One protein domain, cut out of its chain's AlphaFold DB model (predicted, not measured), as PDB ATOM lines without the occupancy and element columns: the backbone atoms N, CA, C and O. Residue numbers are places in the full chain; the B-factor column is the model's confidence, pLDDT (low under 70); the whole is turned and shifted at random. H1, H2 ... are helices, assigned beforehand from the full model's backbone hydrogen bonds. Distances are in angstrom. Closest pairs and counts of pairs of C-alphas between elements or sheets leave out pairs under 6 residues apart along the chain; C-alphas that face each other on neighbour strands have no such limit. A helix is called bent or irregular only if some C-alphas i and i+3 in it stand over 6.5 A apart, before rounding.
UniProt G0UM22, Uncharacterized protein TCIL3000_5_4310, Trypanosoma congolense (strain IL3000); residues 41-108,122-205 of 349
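This is residues 41 to 108 and 122 to 205 of the 349 residues of the protein "Uncharacterized protein TCIL3000_5_4310" of Trypanosoma congolense (strain IL3000) (UniProt G0UM22). Look for a compact body of helices gathered round H4, from which the far part of the long bent helix H6, residues 183 to 205, sticks out as an arm. In the body, H4, H5 and the first part of H6a lie side by side as an up-and-down bundle, each running against the one before it in the chain, while H1, H2 and H3b pack on H4, and H3a packs on H2. The printed part has 152 residues with six named helices, H1 to H6 in that order, and no named strand; its class is all helix. The whole is loose, with a radius of gyration of the C-alphas of 18.4 A, and spans 69 by 31 by 31 A, the arm making the length.

Begin with H6, residues 165 to 205, assigned as one helix by its hydrogen bonds but bent, with C-alphas 195 and 198 6.7 A apart. Its arms H6a, residues 165 to 195, and H6b, residues 198 to 205, stand at a steep tilt of 46 degrees, and H6a has a kink of 37 degrees near residue 183. With residues 167 to 178 alone, H6a touches H5, residues 146 to 158, in a hairpin at a shallow tilt of 6 degrees; the closest C-alphas, Ala 149 and Leu 171, are 6.3 A apart. H5 touches the hub H4, residues 122 to 143, in another hairpin at 15 degrees, closest at the C-alphas of Ala 133 and Gly 152, 3.9 A. Look next at H1, residues 46 to 53, which touches H4 at C-alphas 47 and 138, the closest, 4.0 A apart. H2, residues 58 to 72, touches H4 at a steep tilt of 60 degrees, the closest C-alphas, Arg 66 and Val 139, 6.4 A apart; it is neither bent nor irregular, but only just: C-alphas 59 and 62 are 6.3 A apart. H3, residues 75 to 93, also assigned as one helix by its hydrogen bonds, is bent, C-alphas 83 and 86 being 7.1 A apart. Its arm H3a, residues 75 to 83, irregular with C-alphas 76 and 79 7.0 A apart, touches H2 closest at C-alphas 72 and 78, 4.4 A; H3b, residues 86 to 93, touches H4 closest at C-alphas 93 and 129, 4.6 A. Every O i to N i+4 pair is within hydrogen-bond range in H1, H3b, H4, H5 and H6b, against 10 of 11 in H2, 3 of 5 in H3a and 25 of 27 in H6a.

Find C-alpha 165 at (50.760, 7.844, 112.443); from there H6a runs 41.9 A, and H6b ends at C-alpha 205, (66.854, 60.944, 101.254). H4 runs 31.6 A from C-alpha 122 at (27.821, 5.235, 113.041), H2 20.9 A and H5 17.9 A.

The C-alphas of Glu 122 and Lys 205, the two farthest apart, are 69.0 A apart. Residues 109 to 121 are not printed, and C-alphas 108 and 122 stand 10.7 A apart across the cut. Of the links printed whole, H5 to H6 is short and the others are tight. Mean pLDDT of the printed part is 73.9; 44 residues are under 70, among them residues 177 to 205.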
ATOM      1  N   VAL A  41      50.973  27.509  95.257       64.75
ATOM      2  CA  VAL A  41      51.184  27.084  96.647       64.75
ATOM      3  C   VAL A  41      49.879  26.597  97.267       64.75
ATOM      4  O   VAL A  41      49.873  25.602  97.987       64.75
ATOM      5  N   GLU A  42      48.760  27.243  96.959       68.81
ATOM      6  CA  GLU A  42      47.439  26.955  97.513       68.81
ATOM      7  C   GLU A  42      47.030  25.469  97.383       68.81
ATOM      8  O   GLU A  42      46.576  24.891  98.372       68.81
ATOM      9  N   PRO A  43      47.278  24.760  96.259       71.44
ATOM     10  CA  PRO A  43      47.000  23.328  96.140       71.44
ATOM     11  C   PRO A  43      47.765  22.428  97.115       71.44
ATOM     12  O   PRO A  43      47.286  21.341  97.440       71.44
ATOM     13  N   VAL A  44      48.958  22.848  97.549       73.31
ATOM     14  CA  VAL A  44      49.808  22.083  98.474       73.31
ATOM     15  C   VAL A  44      49.612  22.502  99.933       73.31
ATOM     16  O   VAL A  44      50.193  21.885 100.832       73.31
ATOM     17  N   MET A  45      48.776  23.512 100.184       73.62
ATOM     18  CA  MET A  45      48.451  23.981 101.525       73.62
ATOM     19  C   MET A  45      47.633  22.911 102.290       73.62
ATOM     20  O   MET A  45      46.652  22.384 101.757       73.62
ATOM     21  N   PRO A  46      48.038  22.518 103.517       83.31
ATOM     22  CA  PRO A  46      47.435  21.408 104.263       83.31
ATOM     23  C   PRO A  46      45.907  21.437 104.453       83.31
ATOM     24  O   PRO A  46      45.272  20.383 104.389       83.31
ATOM     25  N   LEU A  47      45.304  22.601 104.701       81.81
ATOM     26  CA  LEU A  47      43.856  22.787 104.824       81.81
ATOM     27  C   LEU A  47      43.173  22.594 103.472       81.81
ATOM     28  O   LEU A  47      42.189  21.864 103.382       81.81
ATOM     29  N   THR A  48      43.712  23.200 102.421       81.88
ATOM     30  CA  THR A  48      43.163  23.121 101.061       81.88
ATOM     31  C   THR A  48      43.238  21.696 100.524       81.88
ATOM     32  O   THR A  48      42.254  21.163 100.007       81.88
ATOM     33  N   ALA A  49      44.350  21.004 100.772       86.94
ATOM     34  CA  ALA A  49      44.483  19.578 100.500       86.94
ATOM     35  C   ALA A  49      43.454  18.736 101.281       86.94
ATOM     36  O   ALA A  49      42.869  17.808 100.718       86.94
ATOM     37  N   ALA A  50      43.190  19.055 102.555       90.75
ATOM     38  CA  ALA A  50      42.182  18.364 103.363       90.75
ATOM     39  C   ALA A  50      40.752  18.594 102.844       90.75
ATOM     40  O   ALA A  50      39.977  17.644 102.743       90.75
ATOM     41  N   VAL A  51      40.412  19.827 102.469       88.62
ATOM     42  CA  VAL A  51      39.117  20.185 101.873       88.62
ATOM     43  C   VAL A  51      38.900  19.431 100.558       88.62
ATOM     44  O   VAL A  51      37.881  18.755 100.399       88.62
ATOM     45  N   ARG A  52      39.884  19.460  99.649       91.38
ATOM     46  CA  ARG A  52      39.815  18.770  98.350       91.38
ATOM     47  C   ARG A  52      39.714  17.257  98.498       91.38
ATOM     48  O   ARG A  52      38.891  16.634  97.832       91.38
ATOM     49  N   LYS A  53      40.489  16.665  99.412       91.50
ATOM     50  CA  LYS A  53      40.438  15.225  99.730       91.50
ATOM     51  C   LYS A  53      39.025  14.760 100.088       91.50
ATOM     52  O   LYS A  53      38.652  13.638  99.754       91.50
ATOM     53  N   HIS A  54      38.260  15.603 100.778       91.88
ATOM     54  CA  HIS A  54      36.907  15.280 101.232       91.88
ATOM     55  C   HIS A  54      35.797  15.799 100.308       91.88
ATOM     56  O   HIS A  54      34.628  15.560 100.601       91.88
ATOM     57  N   GLY A  55      36.138  16.465  99.196       88.75
ATOM     58  CA  GLY A  55      35.165  17.040  98.260       88.75
ATOM     59  C   GLY A  55      34.345  18.185  98.861       88.75
ATOM     60  O   GLY A  55      33.178  18.352  98.522       88.75
ATOM     61  N   LEU A  56      34.936  18.926  99.799       88.00
ATOM     62  CA  LEU A  56      34.287  20.006 100.533       88.00
ATOM     63  C   LEU A  56      34.369  21.351  99.772       88.00
ATOM     64  O   LEU A  56      35.284  21.538  98.969       88.00
ATOM     65  N   PRO A  57      33.450  22.304 100.021       78.50
ATOM     66  CA  PRO A  57      33.422  23.601  99.338       78.50
ATOM     67  C   PRO A  57      34.596  24.500  99.758       78.50
ATOM     68  O   PRO A  57      34.574  25.157 100.803       78.50
ATOM     69  N   GLU A  58      35.624  24.537  98.910       78.75
ATOM     70  CA  GLU A  58      36.875  25.280  99.116       78.75
ATOM     71  C   GLU A  58      36.665  26.777  99.303       78.75
ATOM     72  O   GLU A  58      37.233  27.356 100.228       78.75
ATOM     73  N   GLN A  59      35.773  27.376  98.512       73.94
ATOM     74  CA  GLN A  59      35.525  28.819  98.523       73.94
ATOM     75  C   GLN A  59      34.945  29.317  99.856       73.94
ATOM     76  O   GLN A  59      35.031  30.502 100.156       73.94
ATOM     77  N   ILE A  60      34.349  28.422 100.651       73.00
ATOM     78  CA  ILE A  60      33.723  28.756 101.934       73.00
ATOM     79  C   ILE A  60      34.625  28.321 103.087       73.00
ATOM     80  O   ILE A  60      34.942  29.117 103.971       73.00
ATOM     81  N   LEU A  61      35.049  27.055 103.092       73.69
ATOM     82  CA  LEU A  61      35.723  26.466 104.247       73.69
ATOM     83  C   LEU A  61      37.164  26.937 104.405       73.69
ATOM     84  O   LEU A  61      37.590  27.150 105.540       73.69
ATOM     85  N   VAL A  62      37.911  27.114 103.310       73.88
ATOM     86  CA  VAL A  62      39.313  27.545 103.410       73.88
ATOM     87  C   VAL A  62      39.408  28.954 104.010       73.88
ATOM     88  O   VAL A  62      40.085  29.096 105.035       73.88
ATOM     89  N   PRO A  63      38.691  29.977 103.497       68.06
ATOM     90  CA  PRO A  63      38.725  31.314 104.090       68.06
ATOM     91  C   PRO A  63      38.194  31.343 105.527       68.06
ATOM     92  O   PRO A  63      38.835  31.919 106.404       68.06
ATOM     93  N   PHE A  64      37.066  30.674 105.796       72.31
ATOM     94  CA  PHE A  64      36.439  30.665 107.119       72.31
ATOM     95  C   PHE A  64      37.343  30.050 108.194       72.31
ATOM     96  O   PHE A  64      37.566  30.641 109.251       72.31
ATOM     97  N   VAL A  65      37.900  28.865 107.931       73.31
ATOM     98  CA  VAL A  65      38.722  28.151 108.915       73.31
ATOM     99  C   VAL A  65      40.066  28.865 109.120       73.31
ATOM    100  O   VAL A  65      40.525  28.964 110.260       73.31
ATOM    101  N   ARG A  66      40.663  29.444 108.065       73.88
ATOM    102  CA  ARG A  66      41.855  30.304 108.196       73.88
ATOM    103  C   ARG A  66      41.566  31.559 109.013       73.88
ATOM    104  O   ARG A  66      42.371  31.900 109.876       73.88
ATOM    105  N   GLN A  67      40.421  32.209 108.806       69.00
ATOM    106  CA  GLN A  67      40.023  33.372 109.597       69.00
ATOM    107  C   GLN A  67      39.929  33.025 111.086       69.00
ATOM    108  O   GLN A  67      40.526  33.719 111.905       69.00
ATOM    109  N   LEU A  68      39.260  31.924 111.444       68.81
ATOM    110  CA  LEU A  68      39.186  31.471 112.839       68.81
ATOM    111  C   LEU A  68      40.575  31.199 113.434       68.81
ATOM    112  O   LEU A  68      40.846  31.548 114.585       68.81
ATOM    113  N   ALA A  69      41.471  30.597 112.649       71.12
ATOM    114  CA  ALA A  69      42.845  30.342 113.064       71.12
ATOM    115  C   ALA A  69      43.650  31.619 113.302       71.12
ATOM    116  O   ALA A  69      44.365  31.701 114.302       71.12
ATOM    117  N   LEU A  70      43.488  32.622 112.441       66.38
ATOM    118  CA  LEU A  70      44.107  33.933 112.611       66.38
ATOM    119  C   LEU A  70      43.517  34.682 113.808       66.38
ATOM    120  O   LEU A  70      44.268  35.224 114.613       66.38
ATOM    121  N   GLU A  71      42.197  34.669 113.991       65.88
ATOM    122  CA  GLU A  71      41.537  35.331 115.119       65.88
ATOM    123  C   GLU A  71      41.919  34.719 116.475       65.88
ATOM    124  O   GLU A  71      42.028  35.444 117.464       65.88
ATOM    125  N   MET A  72      42.217  33.417 116.524       70.00
ATOM    126  CA  MET A  72      42.767  32.757 117.715       70.00
ATOM    127  C   MET A  72      44.148  33.280 118.129       70.00
ATOM    128  O   MET A  72      44.478  33.229 119.316       70.00
ATOM    129  N   LEU A  73      44.946  33.789 117.186       67.38
ATOM    130  CA  LEU A  73      46.253  34.391 117.474       67.38
ATOM    131  C   LEU A  73      46.123  35.807 118.054       67.38
ATOM    132  O   LEU A  73      47.087  36.336 118.605       67.38
ATOM    133  N   LEU A  74      44.941  36.425 117.959       67.50
ATOM    134  CA  LEU A  74      44.688  37.792 118.406       67.50
ATOM    135  C   LEU A  74      44.113  37.789 119.825       67.50
ATOM    136  O   LEU A  74      42.958  37.399 119.995       67.50
ATOM    137  N   PRO A  75      44.821  38.298 120.851       68.44
ATOM    138  CA  PRO A  75      44.338  38.249 122.234       68.44
ATOM    139  C   PRO A  75      42.944  38.863 122.426       68.44
ATOM    140  O   PRO A  75      42.125  38.324 123.167       68.44
ATOM    141  N   ALA A  76      42.650  39.951 121.705       70.69
ATOM    142  CA  ALA A  76      41.367  40.647 121.769       70.69
ATOM    143  C   ALA A  76      40.195  39.861 121.149       70.69
ATOM    144  O   ALA A  76      39.053  40.069 121.550       70.69
ATOM    145  N   ARG A  77      40.455  38.965 120.183       66.50
ATOM    146  CA  ARG A  77      39.416  38.190 119.471       66.50
ATOM    147  C   ARG A  77      39.380  36.716 119.864       66.50
ATOM    148  O   ARG A  77      38.344  36.075 119.717       66.50
ATOM    149  N   ARG A  78      40.460  36.202 120.462       75.38
ATOM    150  CA  ARG A  78      40.600  34.811 120.908       75.38
ATOM    151  C   ARG A  78      39.419  34.348 121.752       75.38
ATOM    152  O   ARG A  78      38.938  33.240 121.556       75.38
ATOM    153  N   ARG A  79      38.928  35.191 122.668       79.44
ATOM    154  CA  ARG A  79      37.789  34.844 123.528       79.44
ATOM    155  C   ARG A  79      36.537  34.491 122.720       79.44
ATOM    156  O   ARG A  79      35.949  33.448 122.970       79.44
ATOM    157  N   ALA A  80      36.182  35.317 121.737       73.81
ATOM    158  CA  ALA A  80      35.015  35.083 120.889       73.81
ATOM    159  C   ALA A  80      35.162  33.784 120.083       73.81
ATOM    160  O   ALA A  80      34.218  33.005 119.980       73.81
ATOM    161  N   VAL A  81      36.369  33.505 119.574       74.69
ATOM    162  CA  VAL A  81      36.630  32.266 118.834       74.69
ATOM    163  C   VAL A  81      36.535  31.033 119.737       74.69
ATOM    164  O   VAL A  81      35.898  30.050 119.366       74.69
ATOM    165  N   VAL A  82      37.108  31.082 120.944       80.62
ATOM    166  CA  VAL A  82      37.035  29.983 121.926       80.62
ATOM    167  C   VAL A  82      35.592  29.701 122.361       80.62
ATOM    168  O   VAL A  82      35.255  28.546 122.610       80.62
ATOM    169  N   GLU A  83      34.730  30.717 122.420       79.81
ATOM    170  CA  GLU A  83      33.311  30.553 122.759       79.81
ATOM    171  C   GLU A  83      32.533  29.782 121.673       79.81
ATOM    172  O   GLU A  83      31.697  28.939 122.001       79.81
ATOM    173  N   ILE A  84      32.833  30.001 120.385       79.69
ATOM    174  CA  ILE A  84      32.121  29.342 119.272       79.69
ATOM    175  C   ILE A  84      32.713  27.984 118.876       79.69
ATOM    176  O   ILE A  84      32.000  27.123 118.352       79.69
ATOM    177  N   LEU A  85      34.010  27.771 119.119       79.44
ATOM    178  CA  LEU A  85      34.751  26.620 118.602       79.44
ATOM    179  C   LEU A  85      34.162  25.257 119.010       79.44
ATOM    180  O   LEU A  85      34.003  24.401 118.136       79.44
ATOM    181  N   PRO A  86      33.801  25.020 120.289       78.75
ATOM    182  CA  PRO A  86      33.230  23.742 120.706       78.75
ATOM    183  C   PRO A  86      31.904  23.446 120.000       78.75
ATOM    184  O   PRO A  86      31.679  22.322 119.549       78.75
ATOM    185  N   GLY A  87      31.048  24.465 119.855       77.31
ATOM    186  CA  GLY A  87      29.769  24.353 119.154       77.31
ATOM    187  C   GLY A  87      29.952  24.038 117.671       77.31
ATOM    188  O   GLY A  87      29.278  23.151 117.148       77.31
ATOM    189  N   LEU A  88      30.916  24.694 117.021       81.69
ATOM    190  CA  LEU A  88      31.276  24.432 115.630       81.69
ATOM    191  C   LEU A  88      31.771  22.992 115.441       81.69
ATOM    192  O   LEU A  88      31.248  22.269 114.598       81.69
ATOM    193  N   ILE A  89      32.737  22.545 116.249       82.94
ATOM    194  CA  ILE A  89      33.324  21.197 116.154       82.94
ATOM    195  C   ILE A  89      32.252  20.120 116.329       82.94
ATOM    196  O   ILE A  89      32.158  19.190 115.525       82.94
ATOM    197  N   LEU A  90      31.422  20.255 117.366       80.12
ATOM    198  CA  LEU A  90      30.340  19.313 117.632       80.12
ATOM    199  C   LEU A  90      29.268  19.368 116.542       80.12
ATOM    200  O   LEU A  90      28.717  18.328 116.186       80.12
ATOM    201  N   GLY A  91      28.984  20.547 115.987       82.06
ATOM    202  CA  GLY A  91      28.060  20.708 114.868       82.06
ATOM    203  C   GLY A  91      28.529  19.957 113.621       82.06
ATOM    204  O   GLY A  91      27.765  19.173 113.053       82.06
ATOM    205  N   LEU A  92      29.803  20.126 113.256       84.88
ATOM    206  CA  LEU A  92      30.432  19.444 112.122       84.88
ATOM    207  C   LEU A  92      30.478  17.922 112.316       84.88
ATOM    208  O   LEU A  92      30.130  17.176 111.404       84.88
ATOM    209  N   ALA A  93      30.857  17.447 113.506       84.81
ATOM    210  CA  ALA A  93      30.991  16.016 113.787       84.81
ATOM    211  C   ALA A  93      29.638  15.286 113.914       84.81
ATOM    212  O   ALA A  93      29.491  14.151 113.457       84.81
ATOM    213  N   ASN A  94      28.623  15.946 114.480       83.56
ATOM    214  CA  ASN A  94      27.321  15.332 114.756       83.56
ATOM    215  C   ASN A  94      26.295  15.507 113.626       83.56
ATOM    216  O   ASN A  94      25.148  15.097 113.784       83.56
ATOM    217  N   GLY A  95      26.681  16.104 112.494       80.12
ATOM    218  CA  GLY A  95      25.796  16.265 111.335       80.12
ATOM    219  C   GLY A  95      24.752  17.367 111.510       80.12
ATOM    220  O   GLY A  95      23.666  17.268 110.951       80.12
ATOM    221  N   ARG A  96      25.080  18.397 112.301       79.12
ATOM    222  CA  ARG A  96      24.305  19.645 112.448       79.12
ATOM    223  C   ARG A  96      24.941  20.812 111.685       79.12
ATOM    224  O   ARG A  96      24.603  21.967 111.930       79.12
ATOM    225  N   ALA A  97      25.916  20.516 110.833       77.31
ATOM    226  CA  ALA A  97      26.517  21.495 109.949       77.31
ATOM    227  C   ALA A  97      25.464  22.005 108.953       77.31
ATOM    228  O   ALA A  97      24.673  21.192 108.468       77.31
ATOM    229  N   PRO A  98      25.466  23.304 108.618       75.44
ATOM    230  CA  PRO A  98      24.710  23.801 107.477       75.44
ATOM    231  C   PRO A  98      25.059  23.006 106.203       75.44
ATOM    232  O   PRO A  98      26.241  22.684 106.004       75.44
ATOM    233  N   PRO A  99      24.077  22.664 105.349       72.31
ATOM    234  CA  PRO A  99      24.298  21.854 104.147       72.31
ATOM    235  C   PRO A  99      25.281  22.511 103.167       72.31
ATOM    236  O   PRO A  99      25.995  21.818 102.443       72.31
ATOM    237  N   GLU A 100      25.395  23.839 103.204       75.44
ATOM    238  CA  GLU A 100      26.345  24.632 102.422       75.44
ATOM    239  C   GLU A 100      27.805  24.293 102.743       75.44
ATOM    240  O   GLU A 100      28.682  24.587 101.939       75.44
ATOM    241  N   LEU A 101      28.082  23.668 103.895       75.44
ATOM    242  CA  LEU A 101      29.422  23.213 104.267       75.44
ATOM    243  C   LEU A 101      29.767  21.830 103.701       75.44
ATOM    244  O   LEU A 101      30.896  21.383 103.882       75.44
ATOM    245  N   GLY A 102      28.833  21.133 103.043       78.56
ATOM    246  CA  GLY A 102      29.085  19.854 102.368       78.56
ATOM    247  C   GLY A 102      29.323  18.652 103.293       78.56
ATOM    248  O   GLY A 102      29.775  17.600 102.836       78.56
ATOM    249  N   PHE A 103      29.038  18.775 104.594       83.69
ATOM    250  CA  PHE A 103      29.149  17.659 105.536       83.69
ATOM    251  C   PHE A 103      27.939  16.715 105.416       83.69
ATOM    252  O   PHE A 103      26.811  17.191 105.305       83.69
ATOM    253  N   PRO A 104      28.132  15.382 105.496       82.25
ATOM    254  CA  PRO A 104      27.023  14.428 105.471       82.25
ATOM    255  C   PRO A 104      26.021  14.676 106.608       82.25
ATOM    256  O   PRO A 104      26.426  14.733 107.770       82.25
ATOM    257  N   GLU A 105      24.721  14.752 106.315       75.25
ATOM    258  CA  GLU A 105      23.678  14.954 107.333       75.25
ATOM    259  C   GLU A 105      23.593  13.799 108.350       75.25
ATOM    260  O   GLU A 105      24.008  12.662 108.094       75.25
ATOM    261  N   ALA A 106      23.064  14.089 109.544       65.94
ATOM    262  CA  ALA A 106      22.911  13.101 110.617       65.94
ATOM    263  C   ALA A 106      21.972  11.942 110.233       65.94
ATOM    264  O   ALA A 106      22.222  10.794 110.601       65.94
ATOM    265  N   THR A 107      20.925  12.232 109.465       61.66
ATOM    266  CA  THR A 107      19.980  11.252 108.928       61.66
ATOM    267  C   THR A 107      20.305  11.022 107.460       61.66
ATOM    268  O   THR A 107      19.939  11.827 106.612       61.66
ATOM    269  N   GLY A 108      21.018   9.940 107.144       54.66
ATOM    270  CA  GLY A 108      21.269   9.579 105.752       54.66
ATOM    271  C   GLY A 108      19.953   9.497 104.973       54.66
ATOM    272  O   GLY A 108      19.015   8.821 105.398       54.66
ATOM    273  N   GLU A 122      26.501   5.242 112.399       79.69
ATOM    274  CA  GLU A 122      27.821   5.235 113.041       79.69
ATOM    275  C   GLU A 122      28.942   5.522 112.028       79.69
ATOM    276  O   GLU A 122      29.801   6.366 112.287       79.69
ATOM    277  N   GLU A 123      28.898   4.928 110.830       83.25
ATOM    278  CA  GLU A 123      29.893   5.201 109.782       83.25
ATOM    279  C   GLU A 123      29.791   6.641 109.246       83.25
ATOM    280  O   GLU A 123      30.809   7.297 109.010       83.25
ATOM    281  N   ALA A 124      28.579   7.193 109.119       84.06
ATOM    282  CA  ALA A 124      28.388   8.593 108.736       84.06
ATOM    283  C   ALA A 124      28.952   9.561 109.792       84.06
ATOM    284  O   ALA A 124      29.607  10.548 109.446       84.06
ATOM    285  N   GLN A 125      28.752   9.269 111.081       87.25
ATOM    286  CA  GLN A 125      29.348  10.036 112.179       87.25
ATOM    287  C   GLN A 125      30.873   9.931 112.171       87.25
ATOM    288  O   GLN A 125      31.566  10.947 112.259       87.25
ATOM    289  N   ARG A 126      31.402   8.719 111.993       89.62
ATOM    290  CA  ARG A 126      32.839   8.468 111.896       89.62
ATOM    291  C   ARG A 126      33.466   9.254 110.747       89.62
ATOM    292  O   ARG A 126      34.498   9.903 110.931       89.62
ATOM    293  N   ARG A 127      32.814   9.274 109.581       90.31
ATOM    294  CA  ARG A 127      33.245  10.052 108.414       90.31
ATOM    295  C   ARG A 127      33.270  11.553 108.707       90.31
ATOM    296  O   ARG A 127      34.288  12.191 108.445       90.31
ATOM    297  N   ARG A 128      32.211  12.105 109.309       91.38
ATOM    298  CA  ARG A 128      32.164  13.521 109.721       91.38
ATOM    299  C   ARG A 128      33.285  13.889 110.691       91.38
ATOM    300  O   ARG A 128      33.948  14.905 110.497       91.38
ATOM    301  N   ALA A 129      33.522  13.059 111.706       91.50
ATOM    302  CA  ALA A 129      34.584  13.280 112.684       91.50
ATOM    303  C   ALA A 129      35.977  13.268 112.029       91.50
ATOM    304  O   ALA A 129      36.814  14.110 112.350       91.50
ATOM    305  N   ILE A 130      36.218  12.371 111.064       92.62
ATOM    306  CA  ILE A 130      37.468  12.342 110.288       92.62
ATOM    307  C   ILE A 130      37.626  13.608 109.442       92.62
ATOM    308  O   ILE A 130      38.715  14.183 109.438       92.62
ATOM    309  N   MET A 131      36.563  14.041 108.757       93.75
ATOM    310  CA  MET A 131      36.560  15.253 107.931       93.75
ATOM    311  C   MET A 131      36.868  16.493 108.771       93.75
ATOM    312  O   MET A 131      37.812  17.220 108.472       93.75
ATOM    313  N   ALA A 132      36.136  16.696 109.869       92.19
ATOM    314  CA  ALA A 132      36.351  17.819 110.775       92.19
ATOM    315  C   ALA A 132      37.763  17.795 111.388       92.19
ATOM    316  O   ALA A 132      38.441  18.818 111.422       92.19
ATOM    317  N   ALA A 133      38.253  16.623 111.807       92.44
ATOM    318  CA  ALA A 133      39.608  16.489 112.333       92.44
ATOM    319  C   ALA A 133      40.689  16.835 111.297       92.44
ATOM    320  O   ALA A 133      41.676  17.475 111.654       92.44
ATOM    321  N   ASP A 134      40.519  16.425 110.034       93.31
ATOM    322  CA  ASP A 134      41.451  16.762 108.948       93.31
ATOM    323  C   ASP A 134      41.476  18.277 108.680       93.31
ATOM    324  O   ASP A 134      42.559  18.824 108.481       93.31
ATOM    325  N   LEU A 135      40.329  18.971 108.750       91.50
ATOM    326  CA  LEU A 135      40.277  20.435 108.623       91.50
ATOM    327  C   LEU A 135      41.067  21.133 109.737       91.50
ATOM    328  O   LEU A 135      41.912  21.983 109.459       91.50
ATOM    329  N   PHE A 136      40.829  20.759 110.997       90.88
ATOM    330  CA  PHE A 136      41.491  21.407 112.134       90.88
ATOM    331  C   PHE A 136      42.991  21.099 112.206       90.88
ATOM    332  O   PHE A 136      43.789  21.970 112.547       90.88
ATOM    333  N   LEU A 137      43.400  19.886 111.826       90.19
ATOM    334  CA  LEU A 137      44.816  19.546 111.684       90.19
ATOM    335  C   LEU A 137      45.475  20.295 110.522       90.19
ATOM    336  O   LEU A 137      46.593  20.784 110.678       90.19
ATOM    337  N   GLY A 138      44.783  20.409 109.384       85.75
ATOM    338  CA  GLY A 138      45.250  21.151 108.214       85.75
ATOM    339  C   GLY A 138      45.505  22.619 108.544       85.75
ATOM    340  O   GLY A 138      46.627  23.097 108.384       85.75
ATOM    341  N   VAL A 139      44.509  23.315 109.103       82.56
ATOM    342  CA  VAL A 139      44.677  24.730 109.469       82.56
ATOM    343  C   VAL A 139      45.692  24.924 110.594       82.56
ATOM    344  O   VAL A 139      46.467  25.879 110.566       82.56
ATOM    345  N   GLY A 140      45.743  24.006 111.565       80.44
ATOM    346  CA  GLY A 140      46.743  24.043 112.627       80.44
ATOM    347  C   GLY A 140      48.160  23.959 112.062       80.44
ATOM    348  O   GLY A 140      49.042  24.689 112.502       80.44
ATOM    349  N   GLN A 141      48.382  23.121 111.045       80.12
ATOM    350  CA  GLN A 141      49.689  22.985 110.404       80.12
ATOM    351  C   GLN A 141      50.060  24.218 109.576       80.12
ATOM    352  O   GLN A 141      51.216  24.631 109.612       80.12
ATOM    353  N   GLU A 142      49.104  24.801 108.850       75.44
ATOM    354  CA  GLU A 142      49.317  26.034 108.079       75.44
ATOM    355  C   GLU A 142      49.694  27.217 108.966       75.44
ATOM    356  O   GLU A 142      50.624  27.959 108.667       75.44
ATOM    357  N   THR A 143      48.964  27.384 110.066       71.12
ATOM    358  CA  THR A 143      49.056  28.576 110.921       71.12
ATOM    359  C   THR A 143      49.990  28.399 112.115       71.12
ATOM    360  O   THR A 143      50.215  29.344 112.864       71.12
ATOM    361  N   GLY A 144      50.521  27.191 112.329       68.81
ATOM    362  CA  GLY A 144      51.258  26.845 113.546       68.81
ATOM    363  C   GLY A 144      50.390  26.878 114.809       68.81
ATOM    364  O   GLY A 144      50.919  26.985 115.913       68.81
ATOM    365  N   ASN A 145      49.062  26.812 114.677       76.62
ATOM    366  CA  ASN A 145      48.151  26.866 115.811       76.62
ATOM    367  C   ASN A 145      47.970  25.473 116.434       76.62
ATOM    368  O   ASN A 145      47.295  24.591 115.890       76.62
ATOM    369  N   THR A 146      48.568  25.283 117.609       81.75
ATOM    370  CA  THR A 146      48.515  24.020 118.352       81.75
ATOM    371  C   THR A 146      47.122  23.703 118.879       81.75
ATOM    372  O   THR A 146      46.770  22.527 118.934       81.75
ATOM    373  N   ASP A 147      46.317  24.712 119.233       84.25
ATOM    374  CA  ASP A 147      44.978  24.513 119.801       84.25
ATOM    375  C   ASP A 147      44.083  23.793 118.779       84.25
ATOM    376  O   ASP A 147      43.482  22.764 119.090       84.25
ATOM    377  N   PHE A 148      44.083  24.252 117.521       84.81
ATOM    378  CA  PHE A 148      43.356  23.595 116.429       84.81
ATOM    379  C   PHE A 148      43.845  22.172 116.155       84.81
ATOM    380  O   PHE A 148      43.035  21.246 116.040       84.81
ATOM    381  N   ALA A 149      45.162  21.968 116.107       86.31
ATOM    382  CA  ALA A 149      45.721  20.641 115.881       86.31
ATOM    383  C   ALA A 149      45.332  19.661 117.003       86.31
ATOM    384  O   ALA A 149      44.917  18.532 116.728       86.31
ATOM    385  N   TYR A 150      45.394  20.097 118.265       87.50
ATOM    386  CA  TYR A 150      44.967  19.286 119.402       87.50
ATOM    387  C   TYR A 150      43.481  18.961 119.354       87.50
ATOM    388  O   TYR A 150      43.115  17.809 119.583       87.50
ATOM    389  N   LEU A 151      42.629  19.927 119.015       87.25
ATOM    390  CA  LEU A 151      41.191  19.702 118.891       87.25
ATOM    391  C   LEU A 151      40.859  18.658 117.825       87.25
ATOM    392  O   LEU A 151      40.048  17.771 118.083       87.25
ATOM    393  N   GLY A 152      41.538  18.691 116.675       87.12
ATOM    394  CA  GLY A 152      41.386  17.661 115.646       87.12
ATOM    395  C   GLY A 152      41.740  16.258 116.157       87.12
ATOM    396  O   GLY A 152      41.007  15.301 115.912       87.12
ATOM    397  N   ILE A 153      42.824  16.122 116.930       88.38
ATOM    398  CA  ILE A 153      43.224  14.838 117.532       88.38
ATOM    399  C   ILE A 153      42.240  14.386 118.615       88.38
ATOM    400  O   ILE A 153      41.884  13.207 118.666       88.38
ATOM    401  N   GLN A 154      41.795  15.300 119.478       88.88
ATOM    402  CA  GLN A 154      40.843  14.982 120.540       88.88
ATOM    403  C   GLN A 154      39.486  14.577 119.975       88.88
ATOM    404  O   GLN A 154      38.867  13.663 120.507       88.88
ATOM    405  N   LEU A 155      39.058  15.167 118.856       89.62
ATOM    406  CA  LEU A 155      37.829  14.769 118.178       89.62
ATOM    407  C   LEU A 155      37.877  13.308 117.709       89.62
ATOM    408  O   LEU A 155      36.900  12.581 117.878       89.62
ATOM    409  N   LEU A 156      39.009  12.863 117.156       89.88
ATOM    410  CA  LEU A 156      39.183  11.465 116.750       89.88
ATOM    411  C   LEU A 156      39.122  10.529 117.958       89.88
ATOM    412  O   LEU A 156      38.387   9.547 117.929       89.88
ATOM    413  N   ARG A 157      39.839  10.872 119.034       89.31
ATOM    414  CA  ARG A 157      39.851  10.087 120.278       89.31
ATOM    415  C   ARG A 157      38.469  10.005 120.920       89.31
ATOM    416  O   ARG A 157      38.081   8.936 121.361       89.31
ATOM    417  N   ALA A 158      37.724  11.108 120.932       88.12
ATOM    418  CA  ALA A 158      36.381  11.178 121.502       88.12
ATOM    419  C   ALA A 158      35.332  10.373 120.714       88.12
ATOM    420  O   ALA A 158      34.261  10.109 121.245       88.12
ATOM    421  N   ASN A 159      35.619  10.002 119.462       86.31
ATOM    422  CA  ASN A 159      34.760   9.150 118.632       86.31
ATOM    423  C   ASN A 159      35.342   7.730 118.462       86.31
ATOM    424  O   ASN A 159      35.010   7.054 117.491       86.31
ATOM    425  N   ASP A 160      36.254   7.307 119.346       88.38
ATOM    426  CA  ASP A 160      36.934   6.002 119.305       88.38
ATOM    427  C   ASP A 160      37.631   5.697 117.963       88.38
ATOM    428  O   ASP A 160      37.793   4.549 117.542       88.38
ATOM    429  N   ILE A 161      38.080   6.743 117.263       88.44
ATOM    430  CA  ILE A 161      38.791   6.622 115.992       88.44
ATOM    431  C   ILE A 161      40.293   6.556 116.284       88.44
ATOM    432  O   ILE A 161      40.847   7.494 116.869       88.44
ATOM    433  N   PRO A 162      41.000   5.495 115.845       88.12
ATOM    434  CA  PRO A 162      42.440   5.418 116.024       88.12
ATOM    435  C   PRO A 162      43.105   6.588 115.302       88.12
ATOM    436  O   PRO A 162      42.764   6.913 114.165       88.12
ATOM    437  N   VAL A 163      44.069   7.225 115.964       87.69
ATOM    438  CA  VAL A 163      44.829   8.341 115.394       87.69
ATOM    439  C   VAL A 163      46.012   7.758 114.618       87.69
ATOM    440  O   VAL A 163      46.996   7.359 115.246       87.69
ATOM    441  N   PRO A 164      45.958   7.685 113.277       85.44
ATOM    442  CA  PRO A 164      47.006   7.044 112.503       85.44
ATOM    443  C   PRO A 164      48.292   7.880 112.546       85.44
ATOM    444  O   PRO A 164      48.252   9.108 112.677       85.44
ATOM    445  N   PHE A 165      49.437   7.216 112.384       84.00
ATOM    446  CA  PHE A 165      50.760   7.844 112.443       84.00
ATOM    447  C   PHE A 165      50.907   9.121 111.586       84.00
ATOM    448  O   PHE A 165      51.460  10.094 112.098       84.00
ATOM    449  N   PRO A 166      50.363   9.221 110.351       83.81
ATOM    450  CA  PRO A 166      50.425  10.461 109.573       83.81
ATOM    451  C   PRO A 166      49.832  11.681 110.291       83.81
ATOM    452  O   PRO A 166      50.425  12.753 110.232       83.81
ATOM    453  N   LYS A 167      48.723  11.522 111.029       82.25
ATOM    454  CA  LYS A 167      48.106  12.613 111.807       82.25
ATOM    455  C   LYS A 167      48.936  12.983 113.038       82.25
ATOM    456  O   LYS A 167      49.005  14.148 113.412       82.25
ATOM    457  N   GLN A 168      49.615  12.007 113.641       82.31
ATOM    458  CA  GLN A 168      50.559  12.256 114.737       82.31
ATOM    459  C   GLN A 168      51.796  13.016 114.236       82.31
ATOM    460  O   GLN A 168      52.203  14.004 114.839       82.31
ATOM    461  N   LYS A 169      52.345  12.619 113.080       84.12
ATOM    462  CA  LYS A 169      53.431  13.342 112.400       84.12
ATOM    463  C   LYS A 169      53.005  14.760 112.010       84.12
ATOM    464  O   LYS A 169      53.796  15.692 112.117       84.12
ATOM    465  N   GLN A 170      51.751  14.937 111.593       80.25
ATOM    466  CA  GLN A 170      51.194  16.250 111.286       80.25
ATOM    467  C   GLN A 170      51.233  17.186 112.499       80.25
ATOM    468  O   GLN A 170      51.617  18.342 112.358       80.25
ATOM    469  N   LEU A 171      50.947  16.680 113.701       79.50
ATOM    470  CA  LEU A 171      51.093  17.444 114.941       79.50
ATOM    471  C   LEU A 171      52.552  17.869 115.189       79.50
ATOM    472  O   LEU A 171      52.806  19.012 115.558       79.50
ATOM    473  N   THR A 172      53.535  17.006 114.921       80.88
ATOM    474  CA  THR A 172      54.959  17.395 114.975       80.88
ATOM    475  C   THR A 172      55.283  18.506 113.972       80.88
ATOM    476  O   THR A 172      56.013  19.442 114.301       80.88
ATOM    477  N   ASN A 173      54.702  18.453 112.768       76.62
ATOM    478  CA  ASN A 173      54.847  19.519 111.776       76.62
ATOM    479  C   ASN A 173      54.213  20.833 112.250       76.62
ATOM    480  O   ASN A 173      54.782  21.881 111.973       76.62
ATOM    481  N   VAL A 174      53.096  20.791 112.985       76.12
ATOM    482  CA  VAL A 174      52.480  21.978 113.610       76.12
ATOM    483  C   VAL A 174      53.441  22.615 114.607       76.12
ATOM    484  O   VAL A 174      53.661  23.816 114.545       76.12
ATOM    485  N   PHE A 175      54.079  21.831 115.481       73.12
ATOM    486  CA  PHE A 175      55.077  22.362 116.420       73.12
ATOM    487  C   PHE A 175      56.305  22.937 115.712       73.12
ATOM    488  O   PHE A 175      56.809  23.995 116.095       73.12
ATOM    489  N   SER A 176      56.769  22.275 114.649       71.19
ATOM    490  CA  SER A 176      57.844  22.804 113.808       71.19
ATOM    491  C   SER A 176      57.426  24.107 113.122       71.19
ATOM    492  O   SER A 176      58.205  25.055 113.109       71.19
ATOM    493  N   ALA A 177      56.195  24.184 112.610       64.06
ATOM    494  CA  ALA A 177      55.631  25.381 112.001       64.06
ATOM    495  C   ALA A 177      55.453  26.508 113.022       64.06
ATOM    496  O   ALA A 177      55.867  27.616 112.732       64.06
ATOM    497  N   ALA A 178      54.951  26.241 114.228       65.69
ATOM    498  CA  ALA A 178      54.833  27.222 115.306       65.69
ATOM    499  C   ALA A 178      56.205  27.798 115.687       65.69
ATOM    500  O   ALA A 178      56.388  29.012 115.744       65.69
ATOM    501  N   THR A 179      57.199  26.920 115.856       64.69
ATOM    502  CA  THR A 179      58.576  27.320 116.172       64.69
ATOM    503  C   THR A 179      59.189  28.124 115.027       64.69
ATOM    504  O   THR A 179      59.823  29.148 115.269       64.69
ATOM    505  N   ARG A 180      58.985  27.698 113.771       60.94
ATOM    506  CA  ARG A 180      59.414  28.446 112.581       60.94
ATOM    507  C   ARG A 180      58.713  29.785 112.519       60.94
ATOM    508  O   ARG A 180      59.401  30.778 112.511       60.94
ATOM    509  N   ILE A 181      57.390  29.856 112.565       58.72
ATOM    510  CA  ILE A 181      56.651  31.118 112.537       58.72
ATOM    511  C   ILE A 181      57.171  32.059 113.613       58.72
ATOM    512  O   ILE A 181      57.398  33.204 113.274       58.72
ATOM    513  N   GLN A 182      57.456  31.581 114.832       53.97
ATOM    514  CA  GLN A 182      58.002  32.381 115.932       53.97
ATOM    515  C   GLN A 182      59.473  32.809 115.750       53.97
ATOM    516  O   GLN A 182      59.870  33.833 116.300       53.97
ATOM    517  N   THR A 183      60.278  32.082 114.975       52.62
ATOM    518  CA  THR A 183      61.713  32.369 114.769       52.62
ATOM    519  C   THR A 183      62.007  32.997 113.400       52.62
ATOM    520  O   THR A 183      62.726  33.986 113.321       52.62
ATOM    521  N   ASP A 184      61.404  32.497 112.322       46.16
ATOM    522  CA  ASP A 184      61.485  33.006 110.946       46.16
ATOM    523  C   ASP A 184      60.850  34.388 110.783       46.16
ATOM    524  O   ASP A 184      61.410  35.195 110.049       46.16
ATOM    525  N   TRP A 185      59.732  34.726 111.442       41.66
ATOM    526  CA  TRP A 185      59.220  36.107 111.364       41.66
ATOM    527  C   TRP A 185      60.211  37.104 111.985       41.66
ATOM    528  O   TRP A 185      60.455  38.167 111.422       41.66
ATOM    529  N   GLN A 186      60.867  36.721 113.084       38.12
ATOM    530  CA  GLN A 186      61.917  37.504 113.738       38.12
ATOM    531  C   GLN A 186      63.191  37.582 112.881       38.12
ATOM    532  O   GLN A 186      63.870  38.609 112.876       38.12
ATOM    533  N   MET A 187      63.510  36.531 112.119       34.25
ATOM    534  CA  MET A 187      64.762  36.406 111.357       34.25
ATOM    535  C   MET A 187      64.669  36.885 109.894       34.25
ATOM    536  O   MET A 187      65.637  37.423 109.363       34.25
ATOM    537  N   ARG A 188      63.525  36.731 109.215       42.31
ATOM    538  CA  ARG A 188      63.343  37.159 107.814       42.31
ATOM    539  C   ARG A 188      62.919  38.610 107.694       42.31
ATOM    540  O   ARG A 188      63.404  39.277 106.790       42.31
ATOM    541  N   VAL A 189      62.091  39.124 108.609       39.94
ATOM    542  CA  VAL A 189      61.808  40.567 108.658       39.94
ATOM    543  C   VAL A 189      63.095  41.328 108.973       39.94
ATOM    544  O   VAL A 189      63.362  42.330 108.324       39.94
ATOM    545  N   SER A 190      63.960  40.816 109.858       39.59
ATOM    546  CA  SER A 190      65.276  41.422 110.111       39.59
ATOM    547  C   SER A 190      66.249  41.263 108.934       39.59
ATOM    548  O   SER A 190      66.910  42.232 108.576       39.59
ATOM    549  N   GLY A 191      66.302  40.105 108.267       39.28
ATOM    550  CA  GLY A 191      67.161  39.895 107.092       39.28
ATOM    551  C   GLY A 191      66.749  40.711 105.858       39.28
ATOM    552  O   GLY A 191      67.585  41.372 105.245       39.28
ATOM    553  N   GLN A 192      65.456  40.730 105.524       41.72
ATOM    554  CA  GLN A 192      64.932  41.503 104.394       41.72
ATOM    555  C   GLN A 192      64.915  43.009 104.685       41.72
ATOM    556  O   GLN A 192      65.190  43.786 103.769       41.72
ATOM    557  N   LEU A 193      64.690  43.456 105.933       37.97
ATOM    558  CA  LEU A 193      64.923  44.865 106.275       37.97
ATOM    559  C   LEU A 193      66.393  45.232 106.097       37.97
ATOM    560  O   LEU A 193      66.656  46.277 105.532       37.97
ATOM    561  N   VAL A 194      67.359  44.418 106.527       43.03
ATOM    562  CA  VAL A 194      68.788  44.774 106.408       43.03
ATOM    563  C   VAL A 194      69.224  44.955 104.946       43.03
ATOM    564  O   VAL A 194      70.018  45.848 104.656       43.03
ATOM    565  N   GLU A 195      68.675  44.176 104.011       45.09
ATOM    566  CA  GLU A 195      68.983  44.303 102.577       45.09
ATOM    567  C   GLU A 195      68.224  45.443 101.875       45.09
ATOM    568  O   GLU A 195      68.731  46.046 100.921       45.09
ATOM    569  N   VAL A 196      67.006  45.753 102.327       42.56
ATOM    570  CA  VAL A 196      66.133  46.764 101.707       42.56
ATOM    571  C   VAL A 196      66.309  48.145 102.346       42.56
ATOM    572  O   VAL A 196      66.161  49.149 101.652       42.56
ATOM    573  N   LEU A 197      66.703  48.225 103.620       40.66
ATOM    574  CA  LEU A 197      66.873  49.460 104.391       40.66
ATOM    575  C   LEU A 197      67.878  50.428 103.750       40.66
ATOM    576  O   LEU A 197      67.535  51.599 103.655       40.66
ATOM    577  N   PRO A 198      69.048  50.019 103.219       48.94
ATOM    578  CA  PRO A 198      69.936  50.949 102.517       48.94
ATOM    579  C   PRO A 198      69.274  51.573 101.280       48.94
ATOM    580  O   PRO A 198      69.334  52.786 101.084       48.94
ATOM    581  N   LYS A 199      68.547  50.767 100.491       48.34
ATOM    582  CA  LYS A 199      67.813  51.227  99.298       48.34
ATOM    583  C   LYS A 199      66.645  52.141  99.673       48.34
ATOM    584  O   LYS A 199      66.387  53.133  98.997       48.34
ATOM    585  N   TRP A 200      65.970  51.831 100.776       41.81
ATOM    586  CA  TRP A 200      64.912  52.656 101.352       41.81
ATOM    587  C   TRP A 200      65.442  53.957 101.949       41.81
ATOM    588  O   TRP A 200      64.783  54.980 101.822       41.81
ATOM    589  N   MET A 201      66.634  53.957 102.546       45.50
ATOM    590  CA  MET A 201      67.279  55.159 103.073       45.50
ATOM    591  C   MET A 201      67.719  56.098 101.952       45.50
ATOM    592  O   MET A 201      67.596  57.312 102.095       45.50
ATOM    593  N   ASP A 202      68.175  55.570 100.820       51.16
ATOM    594  CA  ASP A 202      68.518  56.389  99.657       51.16
ATOM    595  C   ASP A 202      67.266  56.934  98.951       51.16
ATOM    596  O   ASP A 202      67.215  58.116  98.589       51.16
ATOM    597  N   TYR A 203      66.197  56.135  98.873       42.03
ATOM    598  CA  TYR A 203      64.880  56.606  98.439       42.03
ATOM    599  C   TYR A 203      64.318  57.679  99.386       42.03
ATOM    600  O   TYR A 203      63.881  58.737  98.938       42.03
ATOM    601  N   TYR A 204      64.410  57.470 100.701       39.94
ATOM    602  CA  TYR A 204      63.966  58.419 101.720       39.94
ATOM    603  C   TYR A 204      64.733  59.740 101.651       39.94
ATOM    604  O   TYR A 204      64.111  60.795 101.696       39.94
ATOM    605  N   LYS A 205      66.061  59.719 101.472       52.47
ATOM    606  CA  LYS A 205      66.854  60.944 101.254       52.47
ATOM    607  C   LYS A 205      66.388  61.701 100.013       52.47
ATOM    608  O   LYS A 205      66.334  62.927 100.036       52.47
TER     609      LYS A 205